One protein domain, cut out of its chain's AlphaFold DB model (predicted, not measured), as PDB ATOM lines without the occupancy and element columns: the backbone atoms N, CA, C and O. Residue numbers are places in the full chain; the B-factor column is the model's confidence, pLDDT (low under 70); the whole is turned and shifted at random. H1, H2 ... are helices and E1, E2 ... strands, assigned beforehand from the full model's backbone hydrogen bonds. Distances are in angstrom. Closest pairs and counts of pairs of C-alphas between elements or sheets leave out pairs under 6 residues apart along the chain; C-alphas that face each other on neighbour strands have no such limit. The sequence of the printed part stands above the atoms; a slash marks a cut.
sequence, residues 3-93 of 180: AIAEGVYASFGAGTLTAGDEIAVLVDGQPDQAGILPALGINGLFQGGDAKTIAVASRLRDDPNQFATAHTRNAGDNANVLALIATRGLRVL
ATOM      1  N   ALA A   3     346.613 367.939 286.519       76.38
ATOM      2  CA  ALA A   3     346.969 367.265 285.272       76.38
ATOM      3  C   ALA A   3     347.745 365.978 285.588       76.38
ATOM      4  O   ALA A   3     348.711 366.016 286.349       76.38
ATOM      5  N   ILE A   4     347.306 364.853 285.023       75.44
ATOM      6  CA  ILE A   4     347.977 363.549 285.168       75.44
ATOM      7  C   ILE A   4     348.755 363.226 283.889       75.44
ATOM      8  O   ILE A   4     349.869 362.713 283.947       75.44
ATOM      9  N   ALA A   5     348.186 363.571 282.738       67.00
ATOM     10  CA  ALA A   5     348.819 363.489 281.432       67.00
ATOM     11  C   ALA A   5     348.288 364.601 280.528       67.00
ATOM     12  O   ALA A   5     347.327 365.291 280.874       67.00
ATOM     13  N   GLU A   6     348.904 364.779 279.362       67.88
ATOM     14  CA  GLU A   6     348.410 365.724 278.366       67.88
ATOM     15  C   GLU A   6     346.966 365.363 277.970       67.88
ATOM     16  O   GLU A   6     346.697 364.255 277.504       67.88
ATOM     17  N   GLY A   7     346.027 366.280 278.230       65.56
ATOM     18  CA  GLY A   7     344.595 366.086 277.974       65.56
ATOM     19  C   GLY A   7     343.817 365.311 279.050       65.56
ATOM     20  O   GLY A   7     342.600 365.183 278.922       65.56
ATOM     21  N   VAL A   8     344.463 364.831 280.125       71.81
ATOM     22  CA  VAL A   8     343.816 364.066 281.211       71.81
ATOM     23  C   VAL A   8     344.041 364.727 282.569       71.81
ATOM     24  O   VAL A   8     345.172 364.924 283.022       71.81
ATOM     25  N   TYR A   9     342.941 365.004 283.264       76.88
ATOM     26  CA  TYR A   9     342.935 365.720 284.534       76.88
ATOM     27  C   TYR A   9     342.161 364.940 285.595       76.88
ATOM     28  O   TYR A   9     341.051 364.481 285.343       76.88
ATOM     29  N   ALA A  10     342.692 364.856 286.813       77.75
ATOM     30  CA  ALA A  10     341.914 364.441 287.977       77.75
ATOM     31  C   ALA A  10     341.396 365.654 288.740       77.75
ATOM     32  O   ALA A  10     342.070 366.676 288.882       77.75
ATOM     33  N   SER A  11     340.193 365.541 289.279       78.38
ATOM     34  CA  SER A  11     339.681 366.484 290.264       78.38
ATOM     35  C   SER A  11     339.471 365.762 291.585       78.38
ATOM     36  O   SER A  11     338.967 364.643 291.614       78.38
ATOM     37  N   PHE A  12     339.895 366.402 292.668       73.06
ATOM     38  CA  PHE A  12     339.703 365.914 294.026       73.06
ATOM     39  C   PHE A  12     338.769 366.887 294.742       73.06
ATOM     40  O   PHE A  12     338.904 368.105 294.574       73.06
ATOM     41  N   GLY A  13     337.824 366.359 295.521       70.94
ATOM     42  CA  GLY A  13     337.061 367.163 296.475       70.94
ATOM     43  C   GLY A  13     337.979 367.778 297.539       70.94
ATOM     44  O   GLY A  13     339.119 367.350 297.720       70.94
ATOM     45  N   ALA A  14     337.504 368.804 298.245       74.94
ATOM     46  CA  ALA A  14     338.262 369.388 299.348       74.94
ATOM     47  C   ALA A  14     338.315 368.412 300.541       74.94
ATOM     48  O   ALA A  14     337.269 368.018 301.047       74.94
ATOM     49  N   GLY A  15     339.519 368.056 301.004       75.00
ATOM     50  CA  GLY A  15     339.728 367.179 302.162       75.00
ATOM     51  C   GLY A  15     340.766 366.080 301.917       75.00
ATOM     52  O   GLY A  15     341.483 366.090 300.919       75.00
ATOM     53  N   THR A  16     340.875 365.145 302.860       73.00
ATOM     54  CA  THR A  16     341.650 363.899 302.721       73.00
ATOM     55  C   THR A  16     340.816 362.833 302.028       73.00
ATOM     56  O   THR A  16     339.670 362.634 302.415       73.00
ATOM     57  N   LEU A  17     341.410 362.121 301.067       76.19
ATOM     58  CA  LEU A  17     340.767 361.001 300.384       76.19
ATOM     59  C   LEU A  17     340.517 359.847 301.367       76.19
ATOM     60  O   LEU A  17     341.444 359.363 302.022       76.19
ATOM     61  N   THR A  18     339.272 359.406 301.455       83.69
ATOM     62  CA  THR A  18     338.803 358.310 302.302       83.69
ATOM     63  C   THR A  18     338.160 357.206 301.461       83.69
ATOM     64  O   THR A  18     337.809 357.393 300.296       83.69
ATOM     65  N   ALA A  19     338.041 356.006 302.033       73.88
ATOM     66  CA  ALA A  19     337.358 354.904 301.367       73.88
ATOM     67  C   ALA A  19     335.872 355.256 301.169       73.88
ATOM     68  O   ALA A  19     335.152 355.434 302.150       73.88
ATOM     69  N   GLY A  20     335.428 355.336 299.912       72.00
ATOM     70  CA  GLY A  20     334.068 355.746 299.538       72.00
ATOM     71  C   GLY A  20     333.999 357.048 298.736       72.00
ATOM     72  O   GLY A  20     332.947 357.336 298.174       72.00
ATOM     73  N   ASP A  21     335.101 357.793 298.632       77.88
ATOM     74  CA  ASP A  21     335.161 358.992 297.795       77.88
ATOM     75  C   ASP A  21     335.226 358.640 296.298       77.88
ATOM     76  O   ASP A  21     335.990 357.768 295.874       77.88
ATOM     77  N   GLU A  22     334.443 359.346 295.479       69.56
ATOM     78  CA  GLU A  22     334.461 359.215 294.019       69.56
ATOM     79  C   GLU A  22     335.556 360.096 293.398       69.56
ATOM     80  O   GLU A  22     335.655 361.294 293.673       69.56
ATOM     81  N   ILE A  23     336.373 359.511 292.515       71.88
ATOM     82  CA  ILE A  23     337.383 360.240 291.736       71.88
ATOM     83  C   ILE A  23     336.813 360.535 290.350       71.88
ATOM     84  O   ILE A  23     336.568 359.622 289.562       71.88
ATOM     85  N   ALA A  24     336.665 361.819 290.025       71.50
ATOM     86  CA  ALA A  24     336.279 362.257 288.690       71.50
ATOM     87  C   ALA A  24     337.521 362.574 287.842       71.50
ATOM     88  O   ALA A  24     338.301 363.481 288.165       71.50
ATOM     89  N   VAL A  25     337.673 361.838 286.737       69.25
ATOM     90  CA  VAL A  25     338.691 362.068 285.701       69.25
ATOM     91  C   VAL A  25     338.034 362.773 284.517       69.25
ATOM     92  O   VAL A  25     337.081 362.260 283.935       69.25
ATOM     93  N   LEU A  26     338.540 363.955 284.166       67.38
ATOM     94  CA  LEU A  26     338.108 364.721 282.999       67.38
ATOM     95  C   LEU A  26     339.110 364.552 281.857       67.38
ATOM     96  O   LEU A  26     340.322 364.631 282.068       67.38
ATOM     97  N   VAL A  27     338.586 364.371 280.647       65.00
ATOM     98  CA  VAL A  27     339.361 364.300 279.405       65.00
ATOM     99  C   VAL A  27     338.936 365.468 278.527       65.00
ATOM    100  O   VAL A  27     337.757 365.580 278.189       65.00
ATOM    101  N   ASP A  28     339.881 366.342 278.193       61.53
ATOM    102  CA  ASP A  28     339.647 367.514 277.347       61.53
ATOM    103  C   ASP A  28     340.678 367.555 276.211       61.53
ATOM    104  O   ASP A  28     341.881 367.455 276.452       61.53
ATOM    105  N   GLY A  29     340.212 367.702 274.969       64.56
ATOM    106  CA  GLY A  29     341.069 367.744 273.780       64.56
ATOM    107  C   GLY A  29     341.539 366.377 273.251       64.56
ATOM    108  O   GLY A  29     340.780 365.410 273.246       64.56
ATOM    109  N   GLN A  30     342.760 366.339 272.692       58.66
ATOM    110  CA  GLN A  30     343.369 365.153 272.058       58.66
ATOM    111  C   GLN A  30     343.340 363.935 273.009       58.66
ATOM    112  O   GLN A  30     343.532 364.112 274.211       58.66
ATOM    113  N   PRO A  31     343.104 362.711 272.501       58.69
ATOM    114  CA  PRO A  31     342.922 361.536 273.348       58.69
ATOM    115  C   PRO A  31     344.214 361.208 274.106       58.69
ATOM    116  O   PRO A  31     345.261 361.069 273.485       58.69
ATOM    117  N   ASP A  32     344.109 361.109 275.436       64.56
ATOM    118  CA  ASP A  32     345.034 360.468 276.385       64.56
ATOM    119  C   ASP A  32     346.369 359.979 275.790       64.56
ATOM    120  O   ASP A  32     346.569 358.791 275.528       64.56
ATOM    121  N   GLN A  33     347.307 360.911 275.586       60.59
ATOM    122  CA  GLN A  33     348.599 360.593 274.966       60.59
ATOM    123  C   GLN A  33     349.468 359.682 275.844       60.59
ATOM    124  O   GLN A  33     350.383 359.026 275.349       60.59
ATOM    125  N   ALA A  34     349.181 359.627 277.148       66.38
ATOM    126  CA  ALA A  34     349.886 358.772 278.095       66.38
ATOM    127  C   ALA A  34     349.283 357.361 278.211       66.38
ATOM    128  O   ALA A  34     349.847 356.527 278.920       66.38
ATOM    129  N   GLY A  35     348.160 357.077 277.540       66.94
ATOM    130  CA  GLY A  35     347.501 355.769 277.584       66.94
ATOM    131  C   GLY A  35     346.998 355.373 278.978       66.94
ATOM    132  O   GLY A  35     346.848 354.182 279.267       66.94
ATOM    133  N   ILE A  36     346.745 356.351 279.849       74.19
ATOM    134  CA  ILE A  36     346.298 356.144 281.226       74.19
ATOM    135  C   ILE A  36     344.873 355.584 281.268       74.19
ATOM    136  O   ILE A  36     344.592 354.699 282.070       74.19
ATOM    137  N   LEU A  37     343.966 356.037 280.405       75.25
ATOM    138  CA  LEU A  37     342.575 355.584 280.385       75.25
ATOM    139  C   LEU A  37     342.474 354.104 279.983       75.25
ATOM    140  O   LEU A  37     341.864 353.351 280.746       75.25
ATOM    141  N   PRO A  38     343.119 353.620 278.895       70.62
ATOM    142  CA  PRO A  38     343.194 352.189 278.617       70.62
ATOM    143  C   PRO A  38     343.885 351.390 279.727       70.62
ATOM    144  O   PRO A  38     343.421 350.297 280.046       70.62
ATOM    145  N   ALA A  39     344.951 351.919 280.343       70.19
ATOM    146  CA  ALA A  39     345.646 351.246 281.445       70.19
ATOM    147  C   ALA A  39     344.763 351.091 282.697       70.19
ATOM    148  O   ALA A  39     344.865 350.095 283.411       70.19
ATOM    149  N   LEU A  40     343.856 352.043 282.931       73.50
ATOM    150  CA  LEU A  40     342.836 351.988 283.979       73.50
ATOM    151  C   LEU A  40     341.579 351.202 283.558       73.50
ATOM    152  O   LEU A  40     340.619 351.128 284.322       73.50
ATOM    153  N   GLY A  41     341.554 350.626 282.351       66.56
ATOM    154  CA  GLY A  41     340.401 349.902 281.808       66.56
ATOM    155  C   GLY A  41     339.220 350.797 281.414       66.56
ATOM    156  O   GLY A  41     338.138 350.298 281.098       66.56
ATOM    157  N   ILE A  42     339.404 352.117 281.402       76.25
ATOM    158  CA  ILE A  42     338.373 353.094 281.051       76.25
ATOM    159  C   ILE A  42     338.295 353.193 279.527       76.25
ATOM    160  O   ILE A  42     339.271 353.526 278.859       76.25
ATOM    161  N   ASN A  43     337.115 352.916 278.964       74.94
ATOM    162  CA  ASN A  43     336.843 352.997 277.523       74.94
ATOM    163  C   ASN A  43     337.820 352.204 276.623       74.94
ATOM    164  O   ASN A  43     337.939 352.485 275.430       74.94
ATOM    165  N   GLY A  44     338.458 351.154 277.153       82.88
ATOM    166  CA  GLY A  44     339.292 350.232 276.375       82.88
ATOM    167  C   GLY A  44     338.483 349.400 275.371       82.88
ATOM    168  O   GLY A  44     337.284 349.170 275.561       82.88
ATOM    169  N   LEU A  45     339.131 348.958 274.287       87.12
ATOM    170  CA  LEU A  45     338.545 348.031 273.302       87.12
ATOM    171  C   LEU A  45     338.428 346.610 273.872       87.12
ATOM    172  O   LEU A  45     337.432 345.921 273.644       87.12
ATOM    173  N   PHE A  46     339.441 346.194 274.631       89.31
ATOM    174  CA  PHE A  46     339.517 344.880 275.254       89.31
ATOM    175  C   PHE A  46     339.372 344.975 276.774       89.31
ATOM    176  O   PHE A  46     339.752 345.967 277.390       89.31
ATOM    177  N   GLN A  47     338.827 343.914 277.357       88.50
ATOM    178  CA  GLN A  47     338.772 343.633 278.787       88.50
ATOM    179  C   GLN A  47     339.446 342.282 279.056       88.50
ATOM    180  O   GLN A  47     339.561 341.468 278.143       88.50
ATOM    181  N   GLY A  48     339.831 342.024 280.304       86.38
ATOM    182  CA  GLY A  48     340.563 340.817 280.700       86.38
ATOM    183  C   GLY A  48     341.961 341.159 281.209       86.38
ATOM    184  O   GLY A  48     342.497 342.218 280.895       86.38
ATOM    185  N   GLY A  49     342.524 340.285 282.043       82.25
ATOM    186  CA  GLY A  49     343.834 340.500 282.675       82.25
ATOM    187  C   GLY A  49     344.970 339.710 282.028       82.25
ATOM    188  O   GLY A  49     346.135 339.940 282.334       82.25
ATOM    189  N   ASP A  50     344.639 338.764 281.150       87.75
ATOM    190  CA  ASP A  50     345.597 337.878 280.497       87.75
ATOM    191  C   ASP A  50     345.098 337.411 279.119       87.75
ATOM    192  O   ASP A  50     343.972 337.689 278.703       87.75
ATOM    193  N   ALA A  51     345.935 336.652 278.409       84.81
ATOM    194  CA  ALA A  51     345.610 336.117 277.087       84.81
ATOM    195  C   ALA A  51     344.454 335.095 277.083       84.81
ATOM    196  O   ALA A  51     343.909 334.808 276.022       84.81
ATOM    197  N   LYS A  52     344.076 334.524 278.237       91.69
ATOM    198  CA  LYS A  52     342.964 333.562 278.337       91.69
ATOM    199  C   LYS A  52     341.622 334.262 278.528       91.69
ATOM    200  O   LYS A  52     340.595 333.748 278.098       91.69
ATOM    201  N   THR A  53     341.637 335.402 279.205       91.62
ATOM    202  CA  THR A  53     340.454 336.175 279.594       91.62
ATOM    203  C   THR A  53     340.217 337.387 278.702       91.62
ATOM    204  O   THR A  53     339.176 338.032 278.840       91.62
ATOM    205  N   ILE A  54     341.149 337.691 277.788       91.69
ATOM    206  CA  ILE A  54     341.009 338.792 276.840       91.69
ATOM    207  C   ILE A  54     339.729 338.640 276.007       91.69
ATOM    208  O   ILE A  54     339.470 337.609 275.389       91.69
ATOM    209  N   ALA A  55     338.915 339.689 275.993       92.69
ATOM    210  CA  ALA A  55     337.662 339.752 275.253       92.69
ATOM    211  C   ALA A  55     337.359 341.193 274.840       92.69
ATOM    212  O   ALA A  55     337.875 342.135 275.433       92.69
ATOM    213  N   VAL A  56     336.482 341.390 273.855       92.50
ATOM    214  CA  VAL A  56     335.952 342.730 273.550       92.50
ATOM    215  C   VAL A  56     335.127 343.229 274.742       92.50
ATOM    216  O   VAL A  56     334.334 342.469 275.316       92.50
ATOM    217  N   ALA A  57     335.322 344.496 275.115       91.12
ATOM    218  CA  ALA A  57     334.623 345.127 276.233       91.12
ATOM    219  C   ALA A  57     333.097 344.938 276.113       91.12
ATOM    220  O   ALA A  57     332.539 345.148 275.036       91.12
ATOM    221  N   SER A  58     332.415 344.542 277.196       91.56
ATOM    222  CA  SER A  58     330.964 344.260 277.189       91.56
ATOM    223  C   SER A  58     330.145 345.423 276.635       91.56
ATOM    224  O   SER A  58     329.337 345.215 275.742       91.56
ATOM    225  N   ARG A  59     330.470 346.657 277.038       89.44
ATOM    226  CA  ARG A  59     329.850 347.896 276.534       89.44
ATOM    227  C   ARG A  59     329.797 347.978 274.996       89.44
ATOM    228  O   ARG A  59     328.799 348.408 274.438       89.44
ATOM    229  N   LEU A  60     330.849 347.509 274.313       91.75
ATOM    230  CA  LEU A  60     330.952 347.513 272.849       91.75
ATOM    231  C   LEU A  60     330.207 346.338 272.209       91.75
ATOM    232  O   LEU A  60     329.825 346.416 271.045       91.75
ATOM    233  N   ARG A  61     330.039 345.234 272.944       91.88
ATOM    234  CA  ARG A  61     329.217 344.100 272.510       91.88
ATOM    235  C   ARG A  61     327.729 344.412 272.638       91.88
ATOM    236  O   ARG A  61     326.968 344.017 271.762       91.88
ATOM    237  N   ASP A  62     327.351 345.121 273.697       94.50
ATOM    238  CA  ASP A  62     325.969 345.498 273.990       94.50
ATOM    239  C   ASP A  62     325.507 346.675 273.112       94.50
ATOM    240  O   ASP A  62     324.388 346.662 272.605       94.50
ATOM    241  N   ASP A  63     326.381 347.662 272.875       93.06
ATOM    242  CA  ASP A  63     326.134 348.783 271.964       93.06
ATOM    243  C   ASP A  63     327.372 349.096 271.096       93.06
ATOM    244  O   ASP A  63     328.269 349.846 271.503       93.06
ATOM    245  N   PRO A  64     327.426 348.570 269.856       90.50
ATOM    246  CA  PRO A  64     328.524 348.833 268.928       90.50
ATOM    247  C   PRO A  64     328.709 350.311 268.556       90.50
ATOM    248  O   PRO A  64     329.795 350.686 268.112       90.50
ATOM    249  N   ASN A  65     327.700 351.173 268.754       88.44
ATOM    250  CA  ASN A  65     327.823 352.609 268.466       88.44
ATOM    251  C   ASN A  65     328.775 353.326 269.432       88.44
ATOM    252  O   ASN A  65     329.208 354.445 269.163       88.44
ATOM    253  N   GLN A  66     329.142 352.680 270.540       86.06
ATOM    254  CA  GLN A  66     330.132 353.186 271.488       86.06
ATOM    255  C   GLN A  66     331.581 352.982 271.019       86.06
ATOM    256  O   GLN A  66     332.526 353.355 271.725       86.06
ATOM    257  N   PHE A  67     331.786 352.362 269.853       87.06
ATOM    258  CA  PHE A  67     333.099 352.250 269.239       87.06
ATOM    259  C   PHE A  67     333.484 353.570 268.557       87.06
ATOM    260  O   PHE A  67     332.887 353.979 267.564       87.06
ATOM    261  N   ALA A  68     334.506 354.242 269.090       84.75
ATOM    262  CA  ALA A  68     334.971 355.532 268.583       84.75
ATOM    263  C   ALA A  68     335.768 355.370 267.276       84.75
ATOM    264  O   ALA A  68     336.988 355.200 267.289       84.75
ATOM    265  N   THR A  69     335.078 355.433 266.138       86.75
ATOM    266  CA  THR A  69     335.672 355.281 264.796       86.75
ATOM    267  C   THR A  69     336.406 356.528 264.296       86.75
ATOM    268  O   THR A  69     337.359 356.407 263.522       86.75
ATOM    269  N   ALA A  70     335.986 357.707 264.745       85.12
ATOM    270  CA  ALA A  70     336.497 359.002 264.315       85.12
ATOM    271  C   ALA A  70     337.474 359.596 265.336       85.12
ATOM    272  O   ALA A  70     337.279 359.456 266.546       85.12
ATOM    273  N   HIS A  71     338.491 360.308 264.853       78.44
ATOM    274  CA  HIS A  71     339.396 361.077 265.714       78.44
ATOM    275  C   HIS A  71     338.878 362.512 265.939       78.44
ATOM    276  O   HIS A  71     339.194 363.173 266.930       78.44
ATOM    277  N   THR A  72     338.069 363.014 265.012       77.94
ATOM    278  CA  THR A  72     337.451 364.339 265.024       77.94
ATOM    279  C   THR A  72     335.928 364.223 264.935       77.94
ATOM    280  O   THR A  72     335.368 363.141 264.790       77.94
ATOM    281  N   ARG A  73     335.223 365.357 265.019       78.25
ATOM    282  CA  ARG A  73     333.756 365.414 264.870       78.25
ATOM    283  C   ARG A  73     333.302 365.582 263.417       78.25
ATOM    284  O   ARG A  73     332.129 365.856 263.173       78.25
ATOM    285  N   ASN A  74     334.218 365.470 262.458       82.25
ATOM    286  CA  ASN A  74     333.895 365.643 261.050       82.25
ATOM    287  C   ASN A  74     333.140 364.420 260.523       82.25
ATOM    288  O   ASN A  74     333.515 363.277 260.779       82.25
ATOM    289  N   ALA A  75     332.080 364.666 259.753       84.06
ATOM    290  CA  ALA A  75     331.335 363.593 259.109       84.06
ATOM    291  C   ALA A  75     332.251 362.806 258.156       84.06
ATOM    292  O   ALA A  75     332.928 363.392 257.313       84.06
ATOM    293  N   GLY A  76     332.256 361.478 258.292       85.38
ATOM    294  CA  GLY A  76     333.073 360.578 257.471       85.38
ATOM    295  C   GLY A  76     334.495 360.330 257.983       85.38
ATOM    296  O   GLY A  76     335.221 359.567 257.352       85.38
ATOM    297  N   ASP A  77     334.898 360.918 259.111       85.25
ATOM    298  CA  ASP A  77     336.181 360.597 259.739       85.25
ATOM    299  C   ASP A  77     336.190 359.149 260.267       85.25
ATOM    300  O   ASP A  77     335.320 358.736 261.035       85.25
ATOM    301  N   ASN A  78     337.180 358.370 259.833       90.94
ATOM    302  CA  ASN A  78     337.419 356.987 260.241       90.94
ATOM    303  C   ASN A  78     338.877 356.749 260.683       90.94
ATOM    304  O   ASN A  78     339.363 355.613 260.650       90.94
ATOM    305  N   ALA A  79     339.591 357.805 261.079       87.88
ATOM    306  CA  ALA A  79     341.019 357.754 261.370       87.88
ATOM    307  C   ALA A  79     341.384 356.741 262.471       87.88
ATOM    308  O   ALA A  79     342.400 356.056 262.343       87.88
ATOM    309  N   ASN A  80     340.546 356.553 263.499       85.75
ATOM    310  CA  ASN A  80     340.814 355.549 264.539       85.75
ATOM    311  C   ASN A  80     340.704 354.122 263.991       85.75
ATOM    312  O   ASN A  80     341.450 353.238 264.409       85.75
ATOM    313  N   VAL A  81     339.806 353.884 263.030       90.81
ATOM    314  CA  VAL A  81     339.688 352.581 262.358       90.81
ATOM    315  C   VAL A  81     340.925 352.312 261.506       90.81
ATOM    316  O   VAL A  81     341.467 351.210 261.544       90.81
ATOM    317  N   LEU A  82     341.413 353.320 260.778       93.38
ATOM    318  CA  LEU A  82     342.652 353.208 260.005       93.38
ATOM    319  C   LEU A  82     343.863 352.947 260.913       93.38
ATOM    320  O   LEU A  82     344.677 352.077 260.601       93.38
ATOM    321  N   ALA A  83     343.948 353.630 262.057       89.88
ATOM    322  CA  ALA A  83     344.984 353.394 263.060       89.88
ATOM    323  C   ALA A  83     344.907 351.968 263.629       89.88
ATOM    324  O   ALA A  83     345.927 351.284 263.715       89.88
ATOM    325  N   LEU A  84     343.700 351.477 263.933       89.81
ATOM    326  CA  LEU A  84     343.486 350.099 264.374       89.81
ATOM    327  C   LEU A  84     343.928 349.087 263.310       89.81
ATOM    328  O   LEU A  84     344.625 348.132 263.636       89.81
ATOM    329  N   ILE A  85     343.585 349.292 262.037       93.06
ATOM    330  CA  ILE A  85     344.033 348.422 260.938       93.06
ATOM    331  C   ILE A  85     345.564 348.434 260.825       93.06
ATOM    332  O   ILE A  85     346.171 347.373 260.664       93.06
ATOM    333  N   ALA A  86     346.193 349.604 260.962       93.31
ATOM    334  CA  ALA A  86     347.644 349.745 260.909       93.31
ATOM    335  C   ALA A  86     348.363 348.951 262.018       93.31
ATOM    336  O   ALA A  86     349.483 348.486 261.791       93.31
ATOM    337  N   THR A  87     347.716 348.699 263.168       90.94
ATOM    338  CA  THR A  87     348.299 347.865 264.241       90.94
ATOM    339  C   THR A  87     348.692 346.461 263.784       90.94
ATOM    340  O   THR A  87     349.649 345.902 264.312       90.94
ATOM    341  N   ARG A  88     348.036 345.910 262.749       90.44
ATOM    342  CA  ARG A  88     348.392 344.600 262.173       90.44
ATOM    343  C   ARG A  88     349.833 344.554 261.659       90.44
ATOM    344  O   ARG A  88     350.459 343.498 261.688       90.44
ATOM    345  N   GLY A  89     350.343 345.690 261.184       92.62
ATOM    346  CA  GLY A  89     351.711 345.835 260.691       92.62
ATOM    347  C   GLY A  89     352.737 346.156 261.777       92.62
ATOM    348  O   GLY A  89     353.935 346.128 261.498       92.62
ATOM    349  N   LEU A  90     352.306 346.463 263.006       93.31
ATOM    350  CA  LEU A  90     353.227 346.810 264.083       93.31
ATOM    351  C   LEU A  90     353.953 345.568 264.593       93.31
ATOM    352  O   LEU A  90     353.352 344.528 264.874       93.31
ATOM    353  N   ARG A  91     355.270 345.701 264.746       93.88
ATOM    354  CA  ARG A  91     356.120 344.676 265.346       93.88
ATOM    355  C   ARG A  91     356.204 344.946 266.841       93.88
ATOM    356  O   ARG A  91     356.979 345.792 267.274       93.88
ATOM    357  N   VAL A  92     355.359 344.269 267.608       91.38
ATOM    358  CA  VAL A  92     355.211 344.482 269.062       91.38
ATOM    359  C   VAL A  92     355.626 343.266 269.885       91.38
ATOM    360  O   VAL A  92     355.697 343.348 271.106       91.38
ATOM    361  N   LEU A  93     355.908 342.139 269.232       90.19
ATOM    362  CA  LEU A  93     356.284 340.888 269.881       90.19
ATOM    363  C   LEU A  93     357.776 340.612 269.699       90.19
ATOM    364  O   LEU A  93     358.380 341.060 268.722       90.19
TER     365      LEU A  93
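Overview. This is residues 3 to 93 of the 180 residues of the protein "Flagellar hook-associated protein 1" of Planctomycetes bacterium (UniProt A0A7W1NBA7). Little regular structure: a small antiparallel sheet, E1-E2-E3, stands at one end and helix H3 with strand E4 at the other, with long loops and short helices H1 and H2 between. Residues 14 to 20 and 85 to 93 stick out. The 91 printed residues run E1 E2 E3 H1 H2 H3 E4, mixed, with 34 in named elements; the whole is loose, radius of gyration of the C-alphas 16.0 A, spanning 47 by 37 by 30 A.

Along the chain. E1 is residues 3 to 5, from C-alpha 3 at (346.969, 367.265, 285.272); E2 is residues 8 to 11, 10.2 A; E3 is residues 24 to 27, 10.0 A; H1 is residues 36 to 39; H2 is residues 58 to 62; H3 is residues 79 to 89, 16.0 A; E4 is residues 91 to 93, ending with C-alpha 93 at (356.284, 340.888, 269.881).

Arrangement. E1, E2 and E3 form a meander, each strand the antiparallel neighbour of the one before; N 4 and O 8 are 2.9 A apart, N 9 and O 26 2.9 A. H1 only grazes the sheet with residues 36 to 37. H2 is apart from H1 and H3. H3 and E4 meet only through their link; E4 pairs with no named strand. The O i to N i+4 pair of H2 is within hydrogen-bond range, as are 5 of 7 in H3; H1 is too short for one.

Size, cuts and confidence. C-alphas 15 and 89 are farthest apart, 48.2 A. The printed part has no cut. Links E2 to E3, H1 to H2 and H2 to H3 are long. Residues 5 to 7, 22, 25 to 35 and 41 have pLDDT under 70.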